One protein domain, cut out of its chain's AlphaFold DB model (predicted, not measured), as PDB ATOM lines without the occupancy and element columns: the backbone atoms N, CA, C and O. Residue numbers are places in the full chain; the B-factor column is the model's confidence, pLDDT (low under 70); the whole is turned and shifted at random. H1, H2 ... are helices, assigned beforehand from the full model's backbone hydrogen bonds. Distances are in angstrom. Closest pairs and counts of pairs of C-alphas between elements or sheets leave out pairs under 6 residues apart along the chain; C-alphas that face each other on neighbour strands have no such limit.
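AT A GLANCE: This is residues 2 to 94 of the 110 residues of the protein "M28 family peptidase" of bacterium (UniProt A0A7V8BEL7). One long helix, H5, has the short helix H1 packed at a slant on its later part, and the three other short helices stand away from this pair: H2 and H3 near each other, and H4 with residue 64 towards the end of the longest axis opposite Gln 94. Long links join these parts in a loose frame, and one of them, residues 36 to 49, runs through the middle between H5 and the H2 and H3 side. The printed part has 93 residues with five named helices, H1 to H5 in order along the chain, and no named strand; the class is all helix. It is only just compact, close to loose, with a radius of gyration of the C-alphas of 14.8 A, and the C-alphas span 42 by 32 by 23 A.

IN THESE COORDINATES: Find C-alpha 74 at (-17.497, 19.647, -21.415); from there H5, residues 74 to 92, runs 26.4 A to C-alpha 92 at (-25.867, 24.688, -45.989). Go back to C-alpha 2 at (-15.259, 22.633, -45.208), where H1, residues 2 to 9, begins and covers 10.8 A. Look next at H2, residues 24 to 27, which spans 5.1 A, and at H3, residues 30 to 35, which spans 9.0 A. H4, residues 50 to 59, runs 14.3 A and ends at C-alpha 59, at (-16.357, -2.622, -20.989).

HOW THE PARTS SIT: Start at H5, which touches H1 with residues 83 to 91 alone. Its closest C-alphas are those of Ala 3 and Ile 87, 5.7 A apart. The two helices run opposite ways at a steep tilt of 43 degrees. H2 and H3 are close but not clearly touching, and their closest C-alphas, those of Phe 25 and Tyr 31, are 7.1 A apart. H4 touches no helix: it is apart from H1, H2, H3 and H5. H3 and H5 are apart too. On the backbone, each O i to N i+4 pair is within hydrogen-bond range in H1, H3, H4 and H5. H2 is too short for such a pair, and its one O i to N i+3 pair is within range.

THE WHOLE: The two C-alphas farthest apart are those of Pro 64 and Gln 94, at 42.5 A, while those of Val 2 and Gln 94, the first and last printed, are 9.8 A apart. The printed part has no cut. Follow the tight link from H2 to H3 with its 2 residues; the links H1 to H2, H3 to H4 and H4 to H5 are long, with 14 residues each. Mean pLDDT of the printed part is 90.1, and residues 46 to 49 are under 70.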
ATOM      1  N   VAL A   2     -14.395  22.139 -46.299       91.00
ATOM      2  CA  VAL A   2     -15.259  22.633 -45.208       91.00
ATOM      3  C   VAL A   2     -14.875  22.115 -43.822       91.00
ATOM      4  O   VAL A   2     -14.509  22.897 -42.956       91.00
ATOM      5  N   ALA A   3     -14.848  20.791 -43.627       91.69
ATOM      6  CA  ALA A   3     -14.479  20.207 -42.334       91.69
ATOM      7  C   ALA A   3     -13.084  20.635 -41.855       91.69
ATOM      8  O   ALA A   3     -12.918  21.032 -40.709       91.69
ATOM      9  N   ARG A   4     -12.089  20.645 -42.753       91.00
ATOM     10  CA  ARG A   4     -10.725  21.090 -42.428       91.00
ATOM     11  C   ARG A   4     -10.667  22.575 -42.045       91.00
ATOM     12  O   ARG A   4      -9.940  22.917 -41.123       91.00
ATOM     13  N   SER A   5     -11.444  23.430 -42.713       92.88
ATOM     14  CA  SER A   5     -11.592  24.852 -42.366       92.88
ATOM     15  C   SER A   5     -12.191  25.022 -40.965       92.88
ATOM     16  O   SER A   5     -11.618  25.724 -40.133       92.88
ATOM     17  N   ALA A   6     -13.288  24.319 -40.668       95.12
ATOM     18  CA  ALA A   6     -13.921  24.349 -39.350       95.12
ATOM     19  C   ALA A   6     -12.969  23.881 -38.236       95.12
ATOM     20  O   ALA A   6     -12.870  24.535 -37.201       95.12
ATOM     21  N   PHE A   7     -12.219  22.801 -38.463       93.69
ATOM     22  CA  PHE A   7     -11.219  22.309 -37.511       93.69
ATOM     23  C   PHE A   7     -10.100  23.323 -37.259       93.69
ATOM     24  O   PHE A   7      -9.788  23.611 -36.105       93.69
ATOM     25  N   ALA A   8      -9.560  23.934 -38.317       94.56
ATOM     26  CA  ALA A   8      -8.514  24.946 -38.197       94.56
ATOM     27  C   ALA A   8      -8.974  26.173 -37.387       94.56
ATOM     28  O   ALA A   8      -8.223  26.662 -36.548       94.56
ATOM     29  N   ARG A   9     -10.224  26.628 -37.571       95.94
ATOM     30  CA  ARG A   9     -10.817  27.730 -36.781       95.94
ATOM     31  C   ARG A   9     -10.924  27.414 -35.289       95.94
ATOM     32  O   ARG A   9     -10.915  28.332 -34.477       95.94
ATOM     33  N   LEU A  10     -11.039  26.135 -34.943       95.56
ATOM     34  CA  LEU A  10     -11.132  25.652 -33.566       95.56
ATOM     35  C   LEU A  10      -9.776  25.206 -32.999       95.56
ATOM     36  O   LEU A  10      -9.724  24.716 -31.876       95.56
ATOM     37  N   GLY A  11      -8.684  25.344 -33.761       93.81
ATOM     38  CA  GLY A  11      -7.355  24.906 -33.333       93.81
ATOM     39  C   GLY A  11      -7.226  23.387 -33.168       93.81
ATOM     40  O   GLY A  11      -6.365  22.930 -32.422       93.81
ATOM     41  N   VAL A  12      -8.071  22.599 -33.844       90.00
ATOM     42  CA  VAL A  12      -8.023  21.130 -33.811       90.00
ATOM     43  C   VAL A  12      -7.586  20.564 -35.159       90.00
ATOM     44  O   VAL A  12      -7.801  21.169 -36.210       90.00
ATOM     45  N   ALA A  13      -6.979  19.381 -35.134       87.44
ATOM     46  CA  ALA A  13      -6.570  18.653 -36.329       87.44
ATOM     47  C   ALA A  13      -7.296  17.302 -36.406       87.44
ATOM     48  O   ALA A  13      -7.521  16.673 -35.368       87.44
ATOM     49  N   PRO A  14      -7.659  16.832 -37.612       86.25
ATOM     50  CA  PRO A  14      -8.114  15.461 -37.785       86.25
ATOM     51  C   PRO A  14      -6.953  14.490 -37.523       86.25
ATOM     52  O   PRO A  14      -5.797  14.812 -37.791       86.25
ATOM     53  N   SER A  15      -7.269  13.287 -37.055       85.50
ATOM     54  CA  SER A  15      -6.321  12.177 -36.945       85.50
ATOM     55  C   SER A  15      -6.800  10.985 -37.768       85.50
ATOM     56  O   SER A  15      -7.948  10.946 -38.215       85.50
ATOM     57  N   GLU A  16      -5.932   9.990 -37.925       85.75
ATOM     58  CA  GLU A  16      -6.351   8.665 -38.383       85.75
ATOM     59  C   GLU A  16      -7.325   8.021 -37.385       85.75
ATOM     60  O   GLU A  16      -7.353   8.386 -36.202       85.75
ATOM     61  N   ASP A  17      -8.126   7.067 -37.875       86.69
ATOM     62  CA  ASP A  17      -8.988   6.237 -37.033       86.69
ATOM     63  C   ASP A  17      -8.104   5.424 -36.068       86.69
ATOM     64  O   ASP A  17      -7.251   4.645 -36.507       86.69
ATOM     65  N   PRO A  18      -8.261   5.596 -34.747       85.00
ATOM     66  CA  PRO A  18      -7.455   4.901 -33.762       85.00
ATOM     67  C   PRO A  18      -7.938   3.472 -33.515       85.00
ATOM     68  O   PRO A  18      -7.313   2.796 -32.711       85.00
ATOM     69  N   LEU A  19      -9.036   2.996 -34.104       88.31
ATOM     70  CA  LEU A  19      -9.538   1.624 -33.959       88.31
ATOM     71  C   LEU A  19     -10.163   1.136 -35.283       88.31
ATOM     72  O   LEU A  19     -11.337   0.756 -35.299       88.31
ATOM     73  N   PRO A  20      -9.403   1.108 -36.399       88.62
ATOM     74  CA  PRO A  20      -9.945   0.781 -37.720       88.62
ATOM     75  C   PRO A  20     -10.556  -0.626 -37.776       88.62
ATOM     76  O   PRO A  20     -11.518  -0.860 -38.509       88.62
ATOM     77  N   GLU A  21     -10.061  -1.558 -36.953       90.25
ATOM     78  CA  GLU A  21     -10.596  -2.916 -36.836       90.25
ATOM     79  C   GLU A  21     -12.060  -2.955 -36.362       90.25
ATOM     80  O   GLU A  21     -12.777  -3.920 -36.626       90.25
ATOM     81  N   MET A  22     -12.529  -1.901 -35.686       88.81
ATOM     82  CA  MET A  22     -13.898  -1.812 -35.175       88.81
ATOM     83  C   MET A  22     -14.908  -1.395 -36.244       88.81
ATOM     84  O   MET A  22     -16.111  -1.467 -35.976       88.81
ATOM     85  N   THR A  23     -14.447  -0.957 -37.422       90.62
ATOM     86  CA  THR A  23     -15.280  -0.544 -38.567       90.62
ATOM     87  C   THR A  23     -16.405   0.436 -38.198       90.62
ATOM     88  O   THR A  23     -17.485   0.415 -38.779       90.62
ATOM     89  N   ILE A  24     -16.172   1.325 -37.223       89.06
ATOM     90  CA  ILE A  24     -17.211   2.203 -36.642       89.06
ATOM     91  C   ILE A  24     -17.897   3.075 -37.697       89.06
ATOM     92  O   ILE A  24     -19.108   3.283 -37.631       89.06
ATOM     93  N   PHE A  25     -17.147   3.513 -38.707       88.38
ATOM     94  CA  PHE A  25     -17.672   4.290 -39.824       88.38
ATOM     95  C   PHE A  25     -18.871   3.618 -40.520       88.38
ATOM     96  O   PHE A  25     -19.837   4.282 -40.867       88.38
ATOM     97  N   THR A  26     -18.875   2.295 -40.694       91.44
ATOM     98  CA  THR A  26     -19.965   1.598 -41.406       91.44
ATOM     99  C   THR A  26     -21.132   1.196 -40.498       91.44
ATOM    100  O   THR A  26     -22.096   0.588 -40.961       91.44
ATOM    101  N   ARG A  27     -21.063   1.526 -39.202       90.38
ATOM    102  CA  ARG A  27     -21.967   1.026 -38.150       90.38
ATOM    103  C   ARG A  27     -22.940   2.082 -37.615       90.38
ATOM    104  O   ARG A  27     -23.506   1.900 -36.543       90.38
ATOM    105  N   SER A  28     -23.113   3.194 -38.327       91.69
ATOM    106  CA  SER A  28     -23.982   4.311 -37.932       91.69
ATOM    107  C   SER A  28     -24.799   4.821 -39.127       91.69
ATOM    108  O   SER A  28     -24.487   4.520 -40.278       91.69
ATOM    109  N   ASP A  29     -25.851   5.593 -38.859       93.31
ATOM    110  CA  ASP A  29     -26.912   5.947 -39.815       93.31
ATOM    111  C   ASP A  29     -26.410   6.621 -41.095       93.31
ATOM    112  O   ASP A  29     -26.936   6.390 -42.187       93.31
ATOM    113  N   HIS A  30     -25.352   7.428 -40.982       92.19
ATOM    114  CA  HIS A  30     -24.745   8.128 -42.113       92.19
ATOM    115  C   HIS A  30     -24.299   7.171 -43.234       92.19
ATOM    116  O   HIS A  30     -24.297   7.553 -44.408       92.19
ATOM    117  N   TYR A  31     -23.976   5.918 -42.900       91.62
ATOM    118  CA  TYR A  31     -23.510   4.922 -43.856       91.62
ATOM    119  C   TYR A  31     -24.543   4.621 -44.952       91.62
ATOM    120  O   TYR A  31     -24.186   4.510 -46.128       91.62
ATOM    121  N   ALA A  32     -25.833   4.555 -44.607       91.81
ATOM    122  CA  ALA A  32     -26.892   4.292 -45.582       91.81
ATOM    123  C   ALA A  32     -26.976   5.398 -46.650       91.81
ATOM    124  O   ALA A  32     -27.090   5.108 -47.842       91.81
ATOM    125  N   PHE A  33     -26.834   6.661 -46.238       91.38
ATOM    126  CA  PHE A  33     -26.807   7.809 -47.148       91.38
ATOM    127  C   PHE A  33     -25.589   7.772 -48.071       91.38
ATOM    128  O   PHE A  33     -25.708   8.006 -49.276       91.38
ATOM    129  N   MET A  34     -24.425   7.412 -47.530       90.12
ATOM    130  CA  MET A  34     -23.199   7.298 -48.318       90.12
ATOM    131  C   MET A  34     -23.278   6.193 -49.365       90.12
ATOM    132  O   MET A  34     -22.862   6.416 -50.500       90.12
ATOM    133  N   ARG A  35     -23.879   5.040 -49.036       88.12
ATOM    134  CA  ARG A  35     -24.138   3.980 -50.027       88.12
ATOM    135  C   ARG A  35     -25.077   4.432 -51.145       88.12
ATOM    136  O   ARG A  35     -24.930   3.987 -52.278       88.12
ATOM    137  N   ALA A  36     -25.999   5.350 -50.860       89.69
ATOM    138  CA  ALA A  36     -26.858   5.973 -51.868       89.69
ATOM    139  C   ALA A  36     -26.160   7.094 -52.674       89.69
ATOM    140  O   ALA A  36     -26.782   7.717 -53.541       89.69
ATOM    141  N   GLY A  37     -24.874   7.348 -52.414       86.81
ATOM    142  CA  GLY A  37     -24.054   8.338 -53.110       86.81
ATOM    143  C   GLY A  37     -24.069   9.734 -52.486       86.81
ATOM    144  O   GLY A  37     -23.475  10.646 -53.062       86.81
ATOM    145  N   VAL A  38     -24.706   9.926 -51.326       89.75
ATOM    146  CA  VAL A  38     -24.720  11.217 -50.623       89.75
ATOM    147  C   VAL A  38     -23.367  11.441 -49.935       89.75
ATOM    148  O   VAL A  38     -22.984  10.630 -49.090       89.75
ATOM    149  N   PRO A  39     -22.628  12.522 -50.249       89.50
ATOM    150  CA  PRO A  39     -21.387  12.845 -49.554       89.50
ATOM    151  C   PRO A  39     -21.629  13.092 -48.071       89.50
ATOM    152  O   PRO A  39     -22.541  13.827 -47.698       89.50
ATOM    153  N   GLY A  40     -20.778  12.522 -47.227       89.38
ATOM    154  CA  GLY A  40     -20.870  12.716 -45.788       89.38
ATOM    155  C   GLY A  40     -19.528  12.549 -45.093       89.38
ATOM    156  O   GLY A  40     -18.506  12.253 -45.716       89.38
ATOM    157  N   LEU A  41     -19.554  12.707 -43.779       89.00
ATOM    158  CA  LEU A  41     -18.434  12.440 -42.890       89.00
ATOM    159  C   LEU A  41     -18.971  11.970 -41.539       89.00
ATOM    160  O   LEU A  41     -20.085  12.327 -41.162       89.00
ATOM    161  N   MET A  42     -18.164  11.204 -40.811       89.56
ATOM    162  CA  MET A  42     -18.391  10.899 -39.403       89.56
ATOM    163  C   MET A  42     -17.385  11.698 -38.584       89.56
ATOM    164  O   MET A  42     -16.182  11.610 -38.831       89.56
ATOM    165  N   LEU A  43     -17.867  12.475 -37.617       90.56
ATOM    166  CA  LEU A  43     -17.005  13.026 -36.579       90.56
ATOM    167  C   LEU A  43     -17.031  12.085 -35.386       90.56
ATOM    168  O   LEU A  43     -18.096  11.644 -34.962       90.56
ATOM    169  N   PHE A  44     -15.857  11.795 -34.842       86.88
ATOM    170  CA  PHE A  44     -15.726  11.017 -33.624       86.88
ATOM    171  C   PHE A  44     -14.741  11.730 -32.691       86.88
ATOM    172  O   PHE A  44     -13.648  12.098 -33.134       86.88
ATOM    173  N   PRO A  45     -15.116  12.011 -31.431       77.44
ATOM    174  CA  PRO A  45     -14.281  12.800 -30.537       77.44
ATOM    175  C   PRO A  45     -12.991  12.065 -30.142       77.44
ATOM    176  O   PRO A  45     -12.994  10.885 -29.798       77.44
ATOM    177  N   GLY A  46     -11.884  12.817 -30.149       68.25
ATOM    178  CA  GLY A  46     -10.662  12.527 -29.395       68.25
ATOM    179  C   GLY A  46     -10.029  11.156 -29.634       68.25
ATOM    180  O   GLY A  46      -9.882  10.367 -28.706       68.25
ATOM    181  N   ALA A  47      -9.586  10.895 -30.860       58.22
ATOM    182  CA  ALA A  47      -8.834   9.697 -31.236       58.22
ATOM    183  C   ALA A  47      -7.409   9.599 -30.643       58.22
ATOM    184  O   ALA A  47      -6.751   8.566 -30.767       58.22
ATOM    185  N   SER A  48      -6.929  10.625 -29.931       57.94
ATOM    186  CA  SER A  48      -5.590  10.658 -29.316       57.94
ATOM    187  C   SER A  48      -5.414   9.717 -28.114       57.94
ATOM    188  O   SER A  48      -4.355   9.703 -27.488       57.94
ATOM    189  N   ARG A  49      -6.422   8.898 -27.781       67.44
ATOM    190  CA  ARG A  49      -6.364   7.900 -26.702       67.44
ATOM    191  C   ARG A  49      -6.939   6.553 -27.146       67.44
ATOM    192  O   ARG A  49      -7.930   6.097 -26.574       67.44
ATOM    193  N   ARG A  50      -6.292   5.898 -28.124       81.25
ATOM    194  CA  ARG A  50      -6.618   4.532 -28.604       81.25
ATOM    195  C   ARG A  50      -6.984   3.586 -27.455       81.25
ATOM    196  O   ARG A  50      -8.033   2.953 -27.490       81.25
ATOM    197  N   ASP A  51      -6.165   3.537 -26.406       86.25
ATOM    198  CA  ASP A  51      -6.386   2.633 -25.269       86.25
ATOM    199  C   ASP A  51      -7.617   2.995 -24.436       86.25
ATOM    200  O   ASP A  51      -8.321   2.113 -23.944       86.25
ATOM    201  N   GLY A  52      -7.889   4.292 -24.273       86.69
ATOM    202  CA  GLY A  52      -9.083   4.774 -23.583       86.69
ATOM    203  C   GLY A  52     -10.348   4.377 -24.336       86.69
ATOM    204  O   GLY A  52     -11.248   3.786 -23.744       86.69
ATOM    205  N   GLN A  53     -10.373   4.615 -25.649       87.81
ATOM    206  CA  GLN A  53     -11.492   4.216 -26.501       87.81
ATOM    207  C   GLN A  53     -11.667   2.696 -26.540       87.81
ATOM    208  O   GLN A  53     -12.787   2.213 -26.386       87.81
ATOM    209  N   ARG A  54     -10.577   1.924 -26.666       90.19
ATOM    210  CA  ARG A  54     -10.634   0.452 -26.653       90.19
ATOM    211  C   ARG A  54     -11.249  -0.064 -25.354       90.19
ATOM    212  O   ARG A  54     -12.137  -0.913 -25.397       90.19
ATOM    213  N   ARG A  55     -10.804   0.455 -24.204       90.81
ATOM    214  CA  ARG A  55     -11.366   0.082 -22.896       90.81
ATOM    215  C   ARG A  55     -12.840   0.455 -22.784       90.81
ATOM    216  O   ARG A  55     -13.627  -0.362 -22.310       90.81
ATOM    217  N   TRP A  56     -13.213   1.651 -23.238       91.12
ATOM    218  CA  TRP A  56     -14.599   2.113 -23.200       91.12
ATOM    219  C   TRP A  56     -15.517   1.229 -24.056       91.12
ATOM    220  O   TRP A  56     -16.503   0.698 -23.545       91.12
ATOM    221  N   PHE A  57     -15.150   0.961 -25.312       91.25
ATOM    222  CA  PHE A  57     -15.920   0.068 -26.186       91.25
ATOM    223  C   PHE A  57     -16.001  -1.372 -25.665       91.25
ATOM    224  O   PHE A  57     -17.019  -2.025 -25.860       91.25
ATOM    225  N   GLY A  58     -14.949  -1.874 -25.012       93.31
ATOM    226  CA  GLY A  58     -14.913  -3.251 -24.515       93.31
ATOM    227  C   GLY A  58     -15.630  -3.487 -23.181       93.31
ATOM    228  O   GLY A  58     -15.953  -4.630 -22.873       93.31
ATOM    229  N   SER A  59     -15.856  -2.448 -22.368       93.44
ATOM    230  CA  SER A  59     -16.357  -2.622 -20.989       93.44
ATOM    231  C   SER A  59     -17.515  -1.712 -20.580       93.44
ATOM    232  O   SER A  59     -18.174  -1.993 -19.573       93.44
ATOM    233  N   VAL A  60     -17.769  -0.642 -21.338       94.12
ATOM    234  CA  VAL A  60     -18.780   0.372 -21.018       94.12
ATOM    235  C   VAL A  60     -19.886   0.415 -22.064       94.12
ATOM    236  O   VAL A  60     -21.051   0.274 -21.697       94.12
ATOM    237  N   HIS A  61     -19.530   0.558 -23.343       92.56
ATOM    238  CA  HIS A  61     -20.481   0.652 -24.454       92.56
ATOM    239  C   HIS A  61     -21.518  -0.484 -24.436       92.56
ATOM    240  O   HIS A  61     -21.154  -1.648 -24.283       92.56
ATOM    241  N   HIS A  62     -22.804  -0.157 -24.614       95.50
ATOM    242  CA  HIS A  62     -23.920  -1.120 -24.568       95.50
ATOM    243  C   HIS A  62     -24.040  -1.903 -23.245       95.50
ATOM    244  O   HIS A  62     -24.540  -3.028 -23.215       95.50
ATOM    245  N   THR A  63     -23.615  -1.314 -22.127       96.94
ATOM    246  CA  THR A  63     -23.811  -1.891 -20.790       96.94
ATOM    247  C   THR A  63     -24.463  -0.876 -19.846       96.94
ATOM    248  O   THR A  63     -24.413   0.323 -20.113       96.94
ATOM    249  N   PRO A  64     -24.987  -1.299 -18.679       95.94
ATOM    250  CA  PRO A  64     -25.474  -0.371 -17.648       95.94
ATOM    251  C   PRO A  64     -24.414   0.592 -17.082       95.94
ATOM    252  O   PRO A  64     -24.751   1.487 -16.307       95.94
ATOM    253  N   ARG A  65     -23.130   0.395 -17.416       94.00
ATOM    254  CA  ARG A  65     -22.046   1.320 -17.053       94.00
ATOM    255  C   ARG A  65     -22.005   2.554 -17.952       94.00
ATOM    256  O   ARG A  65     -21.347   3.520 -17.577       94.00
ATOM    257  N   ASP A  66     -22.698   2.539 -19.092       94.38
ATOM    258  CA  ASP A  66     -22.804   3.684 -19.996       94.38
ATOM    259  C   ASP A  66     -23.752   4.747 -19.420       94.38
ATOM    260  O   ASP A  66     -24.939   4.825 -19.734       94.38
ATOM    261  N   ARG A  67     -23.230   5.505 -18.458       92.75
ATOM    262  CA  ARG A  67     -23.964   6.494 -17.664       92.75
ATOM    263  C   ARG A  67     -23.558   7.915 -18.051       92.75
ATOM    264  O   ARG A  67     -22.508   8.138 -18.641       92.75
ATOM    265  N   PHE A  68     -24.353   8.914 -17.691       88.12
ATOM    266  CA  PHE A  68     -24.030  10.314 -18.005       88.12
ATOM    267  C   PHE A  68     -22.869  10.882 -17.160       88.12
ATOM    268  O   PHE A  68     -22.283  11.900 -17.514       88.12
ATOM    269  N   ASP A  69     -22.527  10.236 -16.043       88.94
ATOM    270  CA  ASP A  69     -21.573  10.691 -15.026       88.94
ATOM    271  C   ASP A  69     -20.162  10.091 -15.196       88.94
ATOM    272  O   ASP A  69     -19.426   9.898 -14.234       88.94
ATOM    273  N   GLN A  70     -19.741   9.841 -16.439       87.38
ATOM    274  CA  GLN A  70     -18.441   9.236 -16.779       87.38
ATOM    275  C   GLN A  70     -17.252  10.225 -16.796       87.38
ATOM    276  O   GLN A  70     -16.189   9.906 -17.326       87.38
ATOM    277  N   GLY A  71     -17.411  11.431 -16.239       88.50
ATOM    278  CA  GLY A  71     -16.378  12.474 -16.284       88.50
ATOM    279  C   GLY A  71     -16.249  13.127 -17.663       88.50
ATOM    280  O   GLY A  71     -15.152  13.225 -18.208       88.50
ATOM    281  N   ILE A  72     -17.382  13.544 -18.238       86.25
ATOM    282  CA  ILE A  72     -17.442  14.218 -19.541       86.25
ATOM    283  C   ILE A  72     -16.572  15.482 -19.522       86.25
ATOM    284  O   ILE A  72     -16.755  16.367 -18.686       86.25
ATOM    285  N   ASP A  73     -15.665  15.590 -20.494       89.50
ATOM    286  CA  ASP A  73     -14.975  16.840 -20.795       89.50
ATOM    287  C   ASP A  73     -15.928  17.766 -21.564       89.50
ATOM    288  O   ASP A  73     -16.115  17.652 -22.780       89.50
ATOM    289  N   TRP A  74     -16.561  18.684 -20.837       91.38
ATOM    290  CA  TRP A  74     -17.497  19.647 -21.415       91.38
ATOM    291  C   TRP A  74     -16.827  20.633 -22.374       91.38
ATOM    292  O   TRP A  74     -17.473  21.076 -23.322       91.38
ATOM    293  N   GLY A  75     -15.541  20.943 -22.190       93.44
ATOM    294  CA  GLY A  75     -14.796  21.777 -23.132       93.44
ATOM    295  C   GLY A  75     -14.640  21.076 -24.480       93.44
ATOM    296  O   GLY A  75     -14.932  21.656 -25.529       93.44
ATOM    297  N   ALA A  76     -14.282  19.791 -24.457       90.38
ATOM    298  CA  ALA A  76     -14.243  18.964 -25.659       90.38
ATOM    299  C   ALA A  76     -15.633  18.816 -26.303       90.38
ATOM    300  O   ALA A  76     -15.742  18.873 -27.531       90.38
ATOM    301  N   ALA A  77     -16.697  18.682 -25.503       91.50
ATOM    302  CA  ALA A  77     -18.072  18.628 -26.004       91.50
ATOM    303  C   ALA A  77     -18.483  19.927 -26.722       91.50
ATOM    304  O   ALA A  77     -19.059  19.864 -27.811       91.50
ATOM    305  N   VAL A  78     -18.136  21.097 -26.172       95.62
ATOM    306  CA  VAL A  78     -18.363  22.403 -26.819       95.62
ATOM    307  C   VAL A  78     -17.605  22.490 -28.140       95.62
ATOM    308  O   VAL A  78     -18.196  22.858 -29.157       95.62
ATOM    309  N   THR A  79     -16.330  22.097 -28.169       94.00
ATOM    310  CA  THR A  79     -15.533  22.066 -29.406       94.00
ATOM    311  C   THR A  79     -16.154  21.137 -30.450       94.00
ATOM    312  O   THR A  79     -16.295  21.520 -31.612       94.00
ATOM    313  N   TYR A  80     -16.586  19.939 -30.047       93.75
ATOM    314  CA  TYR A  80     -17.225  18.965 -30.932       93.75
ATOM    315  C   TYR A  80     -18.555  19.482 -31.503       93.75
ATOM    316  O   TYR A  80     -18.790  19.403 -32.713       93.75
ATOM    317  N   ALA A  81     -19.415  20.055 -30.659       96.19
ATOM    318  CA  ALA A  81     -20.683  20.641 -31.087       96.19
ATOM    319  C   ALA A  81     -20.462  21.839 -32.026       96.19
ATOM    320  O   ALA A  81     -21.106  21.940 -33.072       96.19
ATOM    321  N   THR A  82     -19.494  22.700 -31.705       97.19
ATOM    322  CA  THR A  82     -19.144  23.867 -32.526       97.19
ATOM    323  C   THR A  82     -18.600  23.444 -33.890       97.19
ATOM    324  O   THR A  82     -18.973  24.032 -34.903       97.19
ATOM    325  N   ALA A  83     -17.782  22.390 -33.955       96.06
ATOM    326  CA  ALA A  83     -17.297  21.851 -35.223       96.06
ATOM    327  C   ALA A  83     -18.455  21.377 -36.118       96.06
ATOM    328  O   ALA A  83     -18.505  21.741 -37.293       96.06
ATOM    329  N   ASN A  84     -19.411  20.622 -35.563       96.06
ATOM    330  CA  ASN A  84     -20.607  20.185 -36.292       96.06
ATOM    331  C   ASN A  84     -21.437  21.374 -36.791       96.06
ATOM    332  O   ASN A  84     -21.839  21.392 -37.955       96.06
ATOM    333  N   LEU A  85     -21.644  22.388 -35.943       97.62
ATOM    334  CA  LEU A  85     -22.374  23.602 -36.305       97.62
ATOM    335  C   LEU A  85     -21.697  24.354 -37.457       97.62
ATOM    336  O   LEU A  85     -22.360  24.699 -38.433       97.62
ATOM    337  N   LEU A  86     -20.385  24.592 -37.367       97.31
ATOM    338  CA  LEU A  86     -19.630  25.300 -38.403       97.31
ATOM    339  C   LEU A  86     -19.660  24.545 -39.733       97.31
ATOM    340  O   LEU A  86     -19.877  25.158 -40.775       97.31
ATOM    341  N   ILE A  87     -19.490  23.221 -39.701       95.62
ATOM    342  CA  ILE A  87     -19.553  22.381 -40.902       95.62
ATOM    343  C   ILE A  87     -20.950  22.424 -41.511       95.62
ATOM    344  O   ILE A  87     -21.077  22.685 -42.704       95.62
ATOM    345  N   GLY A  88     -21.988  22.184 -40.707       95.31
ATOM    346  CA  GLY A  88     -23.371  22.186 -41.177       95.31
ATOM    347  C   GLY A  88     -23.775  23.540 -41.752       95.31
ATOM    348  O   GLY A  88     -24.342  23.599 -42.840       95.31
ATOM    349  N   SER A  89     -23.410  24.629 -41.071       96.56
ATOM    350  CA  SER A  89     -23.666  25.995 -41.529       96.56
ATOM    351  C   SER A  89     -22.931  26.308 -42.833       96.56
ATOM    352  O   SER A  89     -23.541  26.818 -43.771       96.56
ATOM    353  N   GLU A  90     -21.645  25.971 -42.944       95.00
ATOM    354  CA  GLU A  90     -20.880  26.239 -44.164       95.00
ATOM    355  C   GLU A  90     -21.387  25.394 -45.342       95.00
ATOM    356  O   GLU A  90     -21.562  25.933 -46.430       95.00
ATOM    357  N   VAL A  91     -21.706  24.111 -45.136       94.44
ATOM    358  CA  VAL A  91     -22.301  23.255 -46.181       94.44
ATOM    359  C   VAL A  91     -23.672  23.777 -46.619       94.44
ATOM    360  O   VAL A  91     -23.947  23.819 -47.815       94.44
ATOM    361  N   ALA A  92     -24.525  24.196 -45.680       94.81
ATOM    362  CA  ALA A  92     -25.867  24.688 -45.989       94.81
ATOM    363  C   ALA A  92     -25.861  26.020 -46.760       94.81
ATOM    364  O   ALA A  92     -26.770  26.272 -47.546       94.81
ATOM    365  N   ASN A  93     -24.840  26.856 -46.553       95.81
ATOM    366  CA  ASN A  93     -24.720  28.173 -47.189       95.81
ATOM    367  C   ASN A  93     -23.844  28.174 -48.456       95.81
ATOM    368  O   ASN A  93     -23.602  29.231 -49.040       95.81
ATOM    369  N   GLN A  94     -23.341  27.018 -48.899       94.12
ATOM    370  CA  GLN A  94     -22.562  26.931 -50.133       94.12
ATOM    371  C   GLN A  94     -23.445  26.987 -51.380       94.12
ATOM    372  O   GLN A  94     -24.496  26.357 -51.462       94.12
TER     373      GLN A  94